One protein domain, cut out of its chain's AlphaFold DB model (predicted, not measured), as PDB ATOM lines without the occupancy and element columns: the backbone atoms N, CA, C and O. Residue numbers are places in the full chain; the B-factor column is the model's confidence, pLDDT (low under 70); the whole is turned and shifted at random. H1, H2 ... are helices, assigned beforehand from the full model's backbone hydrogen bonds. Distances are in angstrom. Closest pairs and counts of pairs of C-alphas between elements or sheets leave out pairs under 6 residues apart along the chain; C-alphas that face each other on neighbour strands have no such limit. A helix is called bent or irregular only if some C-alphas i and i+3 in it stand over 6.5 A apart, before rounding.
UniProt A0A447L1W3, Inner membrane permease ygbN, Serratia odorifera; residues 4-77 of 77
ATOM      1  N   THR A   4      -3.132-123.352  -5.124       91.81
ATOM      2  CA  THR A   4      -4.492-123.604  -5.613       91.81
ATOM      3  C   THR A   4      -5.553-123.355  -4.540       91.81
ATOM      4  O   THR A   4      -6.593-122.773  -4.829       91.81
ATOM      5  N   MET A   5      -5.292-123.748  -3.291       90.00
ATOM      6  CA  MET A   5      -6.228-123.545  -2.185       90.00
ATOM      7  C   MET A   5      -6.343-122.065  -1.809       90.00
ATOM      8  O   MET A   5      -7.451-121.578  -1.613       90.00
ATOM      9  N   LEU A   6      -5.227-121.329  -1.776       91.56
ATOM     10  CA  LEU A   6      -5.243-119.881  -1.525       91.56
ATOM     11  C   LEU A   6      -5.988-119.118  -2.627       91.56
ATOM     12  O   LEU A   6      -6.771-118.223  -2.322       91.56
ATOM     13  N   LEU A   7      -5.796-119.504  -3.893       92.88
ATOM     14  CA  LEU A   7      -6.540-118.945  -5.023       92.88
ATOM     15  C   LEU A   7      -8.044-119.197  -4.899       92.88
ATOM     16  O   LEU A   7      -8.829-118.275  -5.104       92.88
ATOM     17  N   LEU A   8      -8.451-120.413  -4.524       93.94
ATOM     18  CA  LEU A   8      -9.862-120.731  -4.299       93.94
ATOM     19  C   LEU A   8     -10.459-119.914  -3.149       93.94
ATOM     20  O   LEU A   8     -11.559-119.386  -3.296       93.94
ATOM     21  N   ILE A   9      -9.735-119.764  -2.036       93.38
ATOM     22  CA  ILE A   9     -10.169-118.939  -0.897       93.38
ATOM     23  C   ILE A   9     -10.305-117.471  -1.317       93.38
ATOM     24  O   ILE A   9     -11.303-116.833  -0.988       93.38
ATOM     25  N   ALA A  10      -9.344-116.937  -2.072       91.62
ATOM     26  CA  ALA A  10      -9.400-115.567  -2.574       91.62
ATOM     27  C   ALA A  10     -10.607-115.351  -3.498       91.62
ATOM     28  O   ALA A  10     -11.358-114.389  -3.332       91.62
ATOM     29  N   LEU A  11     -10.834-116.276  -4.433       95.69
ATOM     30  CA  LEU A  11     -11.936-116.210  -5.388       95.69
ATOM     31  C   LEU A  11     -13.297-116.318  -4.682       95.69
ATOM     32  O   LEU A  11     -14.202-115.529  -4.955       95.69
ATOM     33  N   ALA A  12     -13.412-117.215  -3.698       95.31
ATOM     34  CA  ALA A  12     -14.581-117.311  -2.827       95.31
ATOM     35  C   ALA A  12     -14.800-116.031  -2.002       95.31
ATOM     36  O   ALA A  12     -15.932-115.566  -1.886       95.31
ATOM     37  N   GLY A  13     -13.731-115.426  -1.478       94.00
ATOM     38  CA  GLY A  13     -13.787-114.162  -0.744       94.00
ATOM     39  C   GLY A  13     -14.345-113.015  -1.588       94.00
ATOM     40  O   GLY A  13     -15.251-112.315  -1.145       94.00
ATOM     41  N   VAL A  14     -13.873-112.861  -2.830       94.50
ATOM     42  CA  VAL A  14     -14.388-111.844  -3.765       94.50
ATOM     43  C   VAL A  14     -15.872-112.065  -4.056       94.50
ATOM     44  O   VAL A  14     -16.658-111.122  -3.972       94.50
ATOM     45  N   LEU A  15     -16.281-113.303  -4.342       96.25
ATOM     46  CA  LEU A  15     -17.689-113.635  -4.579       96.25
ATOM     47  C   LEU A  15     -18.567-113.333  -3.358       96.25
ATOM     48  O   LEU A  15     -19.663-112.793  -3.509       96.25
ATOM     49  N   LEU A  16     -18.083-113.641  -2.152       94.31
ATOM     50  CA  LEU A  16     -18.793-113.373  -0.903       94.31
ATOM     51  C   LEU A  16     -18.934-111.867  -0.649       94.31
ATOM     52  O   LEU A  16     -20.016-111.414  -0.276       94.31
ATOM     53  N   LEU A  17     -17.886-111.081  -0.922       93.25
ATOM     54  CA  LEU A  17     -17.922-109.619  -0.832       93.25
ATOM     55  C   LEU A  17     -18.963-109.042  -1.789       93.25
ATOM     56  O   LEU A  17     -19.838-108.286  -1.368       93.25
ATOM     57  N   LEU A  18     -18.913-109.444  -3.060       94.12
ATOM     58  CA  LEU A  18     -19.877-109.005  -4.066       94.12
ATOM     59  C   LEU A  18     -21.307-109.393  -3.675       94.12
ATOM     60  O   LEU A  18     -22.209-108.565  -3.769       94.12
ATOM     61  N   LEU A  19     -21.525-110.607  -3.164       94.69
ATOM     62  CA  LEU A  19     -22.834-111.035  -2.665       94.69
ATOM     63  C   LEU A  19     -23.319-110.189  -1.482       94.69
ATOM     64  O   LEU A  19     -24.487-109.794  -1.468       94.69
ATOM     65  N   MET A  20     -22.460-109.878  -0.507       91.38
ATOM     66  CA  MET A  20     -22.832-109.026   0.631       91.38
ATOM     67  C   MET A  20     -23.210-107.608   0.191       91.38
ATOM     68  O   MET A  20     -24.196-107.053   0.675       91.38
ATOM     69  N   VAL A  21     -22.457-107.023  -0.741       93.19
ATOM     70  CA  VAL A  21     -22.706-105.653  -1.210       93.19
ATOM     71  C   VAL A  21     -23.935-105.593  -2.119       93.19
ATOM     72  O   VAL A  21     -24.797-104.739  -1.929       93.19
ATOM     73  N   ILE A  22     -24.058-106.514  -3.078       93.62
ATOM     74  CA  ILE A  22     -25.122-106.481  -4.092       93.62
ATOM     75  C   ILE A  22     -26.443-107.009  -3.524       93.62
ATOM     76  O   ILE A  22     -27.482-106.370  -3.678       93.62
ATOM     77  N   LYS A  23     -26.428-108.183  -2.877       90.81
ATOM     78  CA  LYS A  23     -27.653-108.866  -2.435       90.81
ATOM     79  C   LYS A  23     -28.077-108.443  -1.034       90.81
ATOM     80  O   LYS A  23     -29.253-108.164  -0.823       90.81
ATOM     81  N   ALA A  24     -27.142-108.395  -0.085       86.06
ATOM     82  CA  ALA A  24     -27.454-108.028   1.300       86.06
ATOM     83  C   ALA A  24     -27.460-106.504   1.542       86.06
ATOM     84  O   ALA A  24     -27.810-106.077   2.640       86.06
ATOM     85  N   LYS A  25     -27.116-105.690   0.526       84.19
ATOM     86  CA  LYS A  25     -27.073-104.214   0.585       84.19
ATOM     87  C   LYS A  25     -26.283-103.674   1.786       84.19
ATOM     88  O   LYS A  25     -26.587-102.608   2.318       84.19
ATOM     89  N   VAL A  26     -25.266-104.414   2.224       89.62
ATOM     90  CA  VAL A  26     -24.393-104.005   3.328       89.62
ATOM     91  C   VAL A  26     -23.449-102.907   2.831       89.62
ATOM     92  O   VAL A  26     -22.994-102.951   1.686       89.62
ATOM     93  N   GLN A  27     -23.125-101.928   3.687       90.00
ATOM     94  CA  GLN A  27     -22.135-100.901   3.348       90.00
ATOM     95  C   GLN A  27     -20.808-101.552   2.908       90.00
ATOM     96  O   GLN A  27     -20.322-102.446   3.610       90.00
ATOM     97  N   PRO A  28     -20.175-101.084   1.812       89.06
ATOM     98  CA  PRO A  28     -18.973-101.709   1.259       89.06
ATOM     99  C   PRO A  28     -17.858-101.914   2.285       89.06
ATOM    100  O   PRO A  28     -17.256-102.979   2.321       89.06
ATOM    101  N   PHE A  29     -17.634-100.941   3.174       89.00
ATOM    102  CA  PHE A  29     -16.626-101.049   4.232       89.00
ATOM    103  C   PHE A  29     -16.909-102.159   5.239       89.00
ATOM    104  O   PHE A  29     -15.999-102.900   5.606       89.00
ATOM    105  N   VAL A  30     -18.166-102.307   5.657       91.50
ATOM    106  CA  VAL A  30     -18.571-103.361   6.594       91.50
ATOM    107  C   VAL A  30     -18.442-104.729   5.929       91.50
ATOM    108  O   VAL A  30     -17.904-105.656   6.530       91.50
ATOM    109  N   ALA A  31     -18.865-104.850   4.667       92.81
ATOM    110  CA  ALA A  31     -18.683-106.077   3.896       92.81
ATOM    111  C   ALA A  31     -17.197-106.436   3.747       92.81
ATOM    112  O   ALA A  31     -16.821-107.588   3.952       92.81
ATOM    113  N   LEU A  32     -16.342-105.450   3.458       92.44
ATOM    114  CA  LEU A  32     -14.900-105.647   3.312       92.44
ATOM    115  C   LEU A  32     -14.260-106.118   4.624       92.44
ATOM    116  O   LEU A  32     -13.458-107.047   4.599       92.44
ATOM    117  N   LEU A  33     -14.666-105.552   5.764       93.25
ATOM    118  CA  LEU A  33     -14.200-105.972   7.088       93.25
ATOM    119  C   LEU A  33     -14.579-107.427   7.389       93.25
ATOM    120  O   LEU A  33     -13.720-108.223   7.767       93.25
ATOM    121  N   VAL A  34     -15.847-107.791   7.184       93.75
ATOM    122  CA  VAL A  34     -16.345-109.148   7.459       93.75
ATOM    123  C   VAL A  34     -15.679-110.171   6.540       93.75
ATOM    124  O   VAL A  34     -15.182-111.192   7.011       93.75
ATOM    125  N   VAL A  35     -15.613-109.894   5.236       94.38
ATOM    126  CA  VAL A  35     -14.976-110.794   4.265       94.38
ATOM    127  C   VAL A  35     -13.488-110.937   4.556       94.38
ATOM    128  O   VAL A  35     -12.977-112.052   4.537       94.38
ATOM    129  N   SER A  36     -12.786-109.838   4.843       92.56
ATOM    130  CA  SER A  36     -11.351-109.869   5.130       92.56
ATOM    131  C   SER A  36     -11.048-110.710   6.372       92.56
ATOM    132  O   SER A  36     -10.111-111.506   6.345       92.56
ATOM    133  N   LEU A  37     -11.894-110.631   7.406       94.00
ATOM    134  CA  LEU A  37     -11.797-111.491   8.584       94.00
ATOM    135  C   LEU A  37     -12.020-112.966   8.229       94.00
ATOM    136  O   LEU A  37     -11.203-113.813   8.582       94.00
ATOM    137  N   LEU A  38     -13.097-113.281   7.504       93.81
ATOM    138  CA  LEU A  38     -13.418-114.656   7.105       93.81
ATOM    139  C   LEU A  38     -12.313-115.278   6.244       93.81
ATOM    140  O   LEU A  38     -11.926-116.422   6.467       93.81
ATOM    141  N   VAL A  39     -11.778-114.515   5.290       93.62
ATOM    142  CA  VAL A  39     -10.681-114.938   4.412       93.62
ATOM    143  C   VAL A  39      -9.397-115.152   5.211       93.62
ATOM    144  O   VAL A  39      -8.725-116.155   4.995       93.62
ATOM    145  N   ALA A  40      -9.067-114.265   6.155       92.50
ATOM    146  CA  ALA A  40      -7.880-114.408   6.998       92.50
ATOM    147  C   ALA A  40      -7.938-115.672   7.871       92.50
ATOM    148  O   ALA A  40      -6.953-116.403   7.974       92.50
ATOM    149  N   LEU A  41      -9.111-115.965   8.439       91.38
ATOM    150  CA  LEU A  41      -9.343-117.187   9.207       91.38
ATOM    151  C   LEU A  41      -9.286-118.437   8.314       91.38
ATOM    152  O   LEU A  41      -8.627-119.411   8.666       91.38
ATOM    153  N   ALA A  42      -9.914-118.401   7.134       90.75
ATOM    154  CA  ALA A  42      -9.905-119.512   6.180       90.75
ATOM    155  C   ALA A  42      -8.510-119.793   5.594       90.75
ATOM    156  O   ALA A  42      -8.173-120.943   5.314       90.75
ATOM    157  N   ALA A  43      -7.686-118.756   5.432       90.19
ATOM    158  CA  ALA A  43      -6.298-118.863   4.992       90.19
ATOM    159  C   ALA A  43      -5.341-119.344   6.101       90.19
ATOM    160  O   ALA A  43      -4.156-119.539   5.836       90.19
ATOM    161  N   GLY A  44      -5.831-119.541   7.332       89.00
ATOM    162  CA  GLY A  44      -5.028-120.031   8.451       89.00
ATOM    163  C   GLY A  44      -4.011-119.014   8.972       89.00
ATOM    164  O   GLY A  44      -2.961-119.408   9.477       89.00
ATOM    165  N   ILE A  45      -4.293-117.714   8.830       89.38
ATOM    166  CA  ILE A  45      -3.409-116.658   9.328       89.38
ATOM    167  C   ILE A  45      -3.400-116.698  10.869       89.38
ATOM    168  O   ILE A  45      -4.474-116.747  11.477       89.38
ATOM    169  N   PRO A  46      -2.221-116.651  11.524       91.00
ATOM    170  CA  PRO A  46      -2.132-116.578  12.979       91.00
ATOM    171  C   PRO A  46      -2.933-115.394  13.526       91.00
ATOM    172  O   PRO A  46      -2.835-114.284  13.005       91.00
ATOM    173  N   THR A  47      -3.686-115.592  14.610       86.31
ATOM    174  CA  THR A  47      -4.586-114.566  15.176       86.31
ATOM    175  C   THR A  47      -3.880-113.250  15.517       86.31
ATOM    176  O   THR A  47      -4.470-112.185  15.350       86.31
ATOM    177  N   GLY A  48      -2.604-113.306  15.916       90.31
ATOM    178  CA  GLY A  48      -1.772-112.123  16.158       90.31
ATOM    179  C   GLY A  48      -1.449-111.298  14.903       90.31
ATOM    180  O   GLY A  48      -1.142-110.115  15.009       90.31
ATOM    181  N   GLU A  49      -1.557-111.889  13.712       91.94
ATOM    182  CA  GLU A  49      -1.268-111.236  12.430       91.94
ATOM    183  C   GLU A  49      -2.527-110.883  11.632       91.94
ATOM    184  O   GLU A  49      -2.466-110.007  10.767       91.94
ATOM    185  N   VAL A  50      -3.678-111.491  11.946       93.00
ATOM    186  CA  VAL A  50      -4.960-111.242  11.260       93.00
ATOM    187  C   VAL A  50      -5.262-109.747  11.181       93.00
ATOM    188  O   VAL A  50      -5.481-109.223  10.091       93.00
ATOM    189  N   MET A  51      -5.185-109.029  12.307       92.19
ATOM    190  CA  MET A  51      -5.465-107.589  12.330       92.19
ATOM    191  C   MET A  51      -4.502-106.788  11.450       92.19
ATOM    192  O   MET A  51      -4.925-105.844  10.784       92.19
ATOM    193  N   LYS A  52      -3.223-107.171  11.400       93.75
ATOM    194  CA  LYS A  52      -2.211-106.508  10.567       93.75
ATOM    195  C   LYS A  52      -2.497-106.709   9.079       93.75
ATOM    196  O   LYS A  52      -2.437-105.756   8.311       93.75
ATOM    197  N   VAL A  53      -2.844-107.929   8.673       92.69
ATOM    198  CA  VAL A  53      -3.166-108.244   7.273       92.69
ATOM    199  C   VAL A  53      -4.472-107.570   6.845       92.69
ATOM    200  O   VAL A  53      -4.529-106.971   5.770       92.69
ATOM    201  N   MET A  54      -5.497-107.595   7.701       92.75
ATOM    202  CA  MET A  54      -6.773-106.921   7.448       92.75
ATOM    203  C   MET A  54      -6.593-105.410   7.296       92.75
ATOM    204  O   MET A  54      -7.059-104.833   6.317       92.75
ATOM    205  N   THR A  55      -5.891-104.764   8.233       92.00
ATOM    206  CA  THR A  55      -5.642-103.312   8.187       92.00
ATOM    207  C   THR A  55      -4.767-102.906   7.011       92.00
ATOM    208  O   THR A  55      -5.042-101.879   6.401       92.00
ATOM    209  N   ALA A  56      -3.773-103.712   6.630       93.06
ATOM    210  CA  ALA A  56      -2.981-103.463   5.429       93.06
ATOM    211  C   ALA A  56      -3.840-103.535   4.152       93.06
ATOM    212  O   ALA A  56      -3.799-102.621   3.328       93.06
ATOM    213  N   GLY A  57      -4.659-104.582   4.005       89.94
ATOM    214  CA  GLY A  57      -5.532-104.759   2.841       89.94
ATOM    215  C   GLY A  57      -6.630-103.694   2.752       89.94
ATOM    216  O   GLY A  57      -6.761-103.015   1.735       89.94
ATOM    217  N   MET A  58      -7.383-103.499   3.840       91.38
ATOM    218  CA  MET A  58      -8.393-102.441   3.950       91.38
ATOM    219  C   MET A  58      -7.782-101.054   3.768       91.38
ATOM    220  O   MET A  58      -8.358-100.234   3.063       91.38
ATOM    221  N   GLY A  59      -6.633-100.789   4.394       89.69
ATOM    222  CA  GLY A  59      -5.930 -99.510   4.341       89.69
ATOM    223  C   GLY A  59      -5.485 -99.143   2.930       89.69
ATOM    224  O   GLY A  59      -5.615 -97.987   2.544       89.69
ATOM    225  N   GLY A  60      -5.050-100.120   2.127       90.81
ATOM    226  CA  GLY A  60      -4.761 -99.908   0.707       90.81
ATOM    227  C   GLY A  60      -5.995 -99.463  -0.081       90.81
ATOM    228  O   GLY A  60      -5.953 -98.448  -0.775       90.81
ATOM    229  N   VAL A  61      -7.122-100.166   0.088       90.50
ATOM    230  CA  VAL A  61      -8.393 -99.818  -0.576       90.50
ATOM    231  C   VAL A  61      -8.897 -98.447  -0.116       90.50
ATOM    232  O   VAL A  61      -9.251 -97.602  -0.937       90.50
ATOM    233  N   LEU A  62      -8.886 -98.209   1.196       91.19
ATOM    234  CA  LEU A  62      -9.249 -96.935   1.807       91.19
ATOM    235  C   LEU A  62      -8.364 -95.803   1.300       91.19
ATOM    236  O   LEU A  62      -8.892 -94.749   0.971       91.19
ATOM    237  N   GLY A  63      -7.054 -96.005   1.196       90.44
ATOM    238  CA  GLY A  63      -6.112 -94.997   0.717       90.44
ATOM    239  C   GLY A  63      -6.410 -94.562  -0.715       90.44
ATOM    240  O   GLY A  63      -6.518 -93.365  -0.982       90.44
ATOM    241  N   SER A  64      -6.643 -95.520  -1.619       89.56
ATOM    242  CA  SER A  64      -7.029 -95.223  -3.005       89.56
ATOM    243  C   SER A  64      -8.347 -94.453  -3.087       89.56
ATOM    244  O   SER A  64      -8.454 -93.474  -3.821       89.56
ATOM    245  N   VAL A  65      -9.347 -94.862  -2.302       91.00
ATOM    246  CA  VAL A  65     -10.663 -94.210  -2.282       91.00
ATOM    247  C   VAL A  65     -10.599 -92.829  -1.615       91.00
ATOM    248  O   VAL A  65     -11.256 -91.898  -2.070       91.00
ATOM    249  N   THR A  66      -9.769 -92.657  -0.585       91.12
ATOM    250  CA  THR A  66      -9.630 -91.396   0.164       91.12
ATOM    251  C   THR A  66      -9.050 -90.287  -0.702       91.12
ATOM    252  O   THR A  66      -9.484 -89.151  -0.569       91.12
ATOM    253  N   ILE A  67      -8.130 -90.588  -1.624       91.56
ATOM    254  CA  ILE A  67      -7.629 -89.582  -2.574       91.56
ATOM    255  C   ILE A  67      -8.771 -89.063  -3.460       91.56
ATOM    256  O   ILE A  67      -8.920 -87.856  -3.624       91.56
ATOM    257  N   ILE A  68      -9.598 -89.966  -3.993       91.06
ATOM    258  CA  ILE A  68     -10.719 -89.615  -4.877       91.06
ATOM    259  C   ILE A  68     -11.769 -88.797  -4.116       91.06
ATOM    260  O   ILE A  68     -12.193 -87.743  -4.586       91.06
ATOM    261  N   ILE A  69     -12.166 -89.255  -2.925       89.06
ATOM    262  CA  ILE A  69     -13.153 -88.560  -2.087       89.06
ATOM    263  C   ILE A  69     -12.592 -87.226  -1.580       89.06
ATOM    264  O   ILE A  69     -13.306 -86.229  -1.583       89.06
ATOM    265  N   GLY A  70     -11.322 -87.189  -1.172       90.25
ATOM    266  CA  GLY A  70     -10.654 -86.001  -0.642       90.25
ATOM    267  C   GLY A  70     -10.509 -84.895  -1.683       90.25
ATOM    268  O   GLY A  70     -10.910 -83.765  -1.426       90.25
ATOM    269  N   LEU A  71     -10.023 -85.223  -2.886       92.81
ATOM    270  CA  LEU A  71      -9.981 -84.270  -4.001       92.81
ATOM    271  C   LEU A  71     -11.389 -83.822  -4.416       92.81
ATOM    272  O   LEU A  71     -11.604 -82.638  -4.654       92.81
ATOM    273  N   GLY A  72     -12.358 -84.743  -4.454       87.50
ATOM    274  CA  GLY A  72     -13.757 -84.413  -4.736       87.50
ATOM    275  C   GLY A  72     -14.365 -83.449  -3.713       87.50
ATOM    276  O   GLY A  72     -15.053 -82.512  -4.098       87.50
ATOM    277  N   ALA A  73     -14.066 -83.627  -2.423       91.31
ATOM    278  CA  ALA A  73     -14.520 -82.737  -1.358       91.31
ATOM    279  C   ALA A  73     -13.908 -81.328  -1.462       91.31
ATOM    280  O   ALA A  73     -14.602 -80.357  -1.188       91.31
ATOM    281  N   MET A  74     -12.644 -81.211  -1.887       93.31
ATOM    282  CA  MET A  74     -11.976 -79.918  -2.110       93.31
ATOM    283  C   MET A  74     -12.468 -79.184  -3.362       93.31
ATOM    284  O   MET A  74     -12.380 -77.967  -3.405       93.31
ATOM    285  N   LEU A  75     -12.936 -79.902  -4.388       86.81
ATOM    286  CA  LEU A  75     -13.525 -79.294  -5.589       86.81
ATOM    287  C   LEU A  75     -14.998 -78.899  -5.394       86.81
ATOM    288  O   LEU A  75     -15.517 -78.081  -6.149       86.81
ATOM    289  N   ALA A  76     -15.685 -79.544  -4.447       72.88
ATOM    290  CA  ALA A  76     -17.098 -79.318  -4.149       72.88
ATOM    291  C   ALA A  76     -17.348 -78.212  -3.105       72.88
ATOM    292  O   ALA A  76     -18.506 -77.840  -2.909       72.88
ATOM    293  N   GLY A  77     -16.301 -77.719  -2.433       63.09
ATOM    294  CA  GLY A  77     -16.333 -76.567  -1.522       63.09
ATOM    295  C   GLY A  77     -15.633 -75.361  -2.126       63.09
ATOM    296  O   GLY A  77     -16.094 -74.235  -1.843       63.09
TER     297      GLY A  77
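Overview. This is residues 4 to 77 of the 77 residues of the protein "Inner membrane permease ygbN" of Serratia odorifera (UniProt A0A447L1W3). A zigzag of three helices, with H1 folding back into H2 and H2 folding back into a much longer H3; H2 lies between the other two, and H1 and H3 do not meet. Residues 63 to 77, of which 63 to 76 belong to H3, run on past the other helices as an arm that sticks out from a small body and makes much of the length. The printed part has 74 residues, with three named helices in the order H1, H2, H3 and no named strand; its class is all helix. The whole is loose, with a radius of gyration of the C-alphas of 14.5 A, and elongated, spanning 47 by 30 by 19 A.

Along the chain. H1 is residues 4 to 22, with C-alpha 4 at (-4.492, -123.604, -5.613), and measures 26.9 A from first to last C-alpha. H2 follows as residues 28 to 42, 20.6 A long, with C-alpha 28 at (-18.973, -101.709, 1.259). H3 is residues 47 to 76, the longest helix with 30 residues and 42.1 A, and it ends with C-alpha 76 at (-17.098, -79.318, -4.149). H3 is irregular, but only just: C-alphas 48 and 51 are 7.0 A apart. H3 also has a kink of 34 degrees near residue 63.

Arrangement. H1 and H2 touch and form a helical hairpin; their closest C-alphas are those of Leu 17 and Ala 31, 6.0 A apart. They run opposite ways at a shallow tilt of 25 degrees, with centres 9.8 A apart. H2 and H3 touch and form a second helical hairpin; their closest C-alphas are those of Ser 36 and Met 54, 5.9 A apart. These two also run opposite ways, at a shallow tilt of 20 degrees. H3 touches H2 with residues 50 to 58 alone. H1 and H3 are apart. In H1 and H2 every O i to N i+4 pair is within hydrogen-bond range, and in H3 23 of 26 are.

Size, cuts and confidence. The two C-alphas farthest apart are those of Thr 4 and Gly 77, 48.7 A. Residues 63 to 77, of which 63 to 76 belong to H3, stand free; the body without them has 59 residues, spans 30 by 26 by 17 A and has a radius of gyration of 11.3 A. The printed part has no cut, and its last residue, 77, is the chain's last. The links from H1 to H2, of 5 residues, and from H2 to H3, of 4 residues, are tight. The mean pLDDT of the printed part is 91.0, and one printed residue, Gly 77, is under 70.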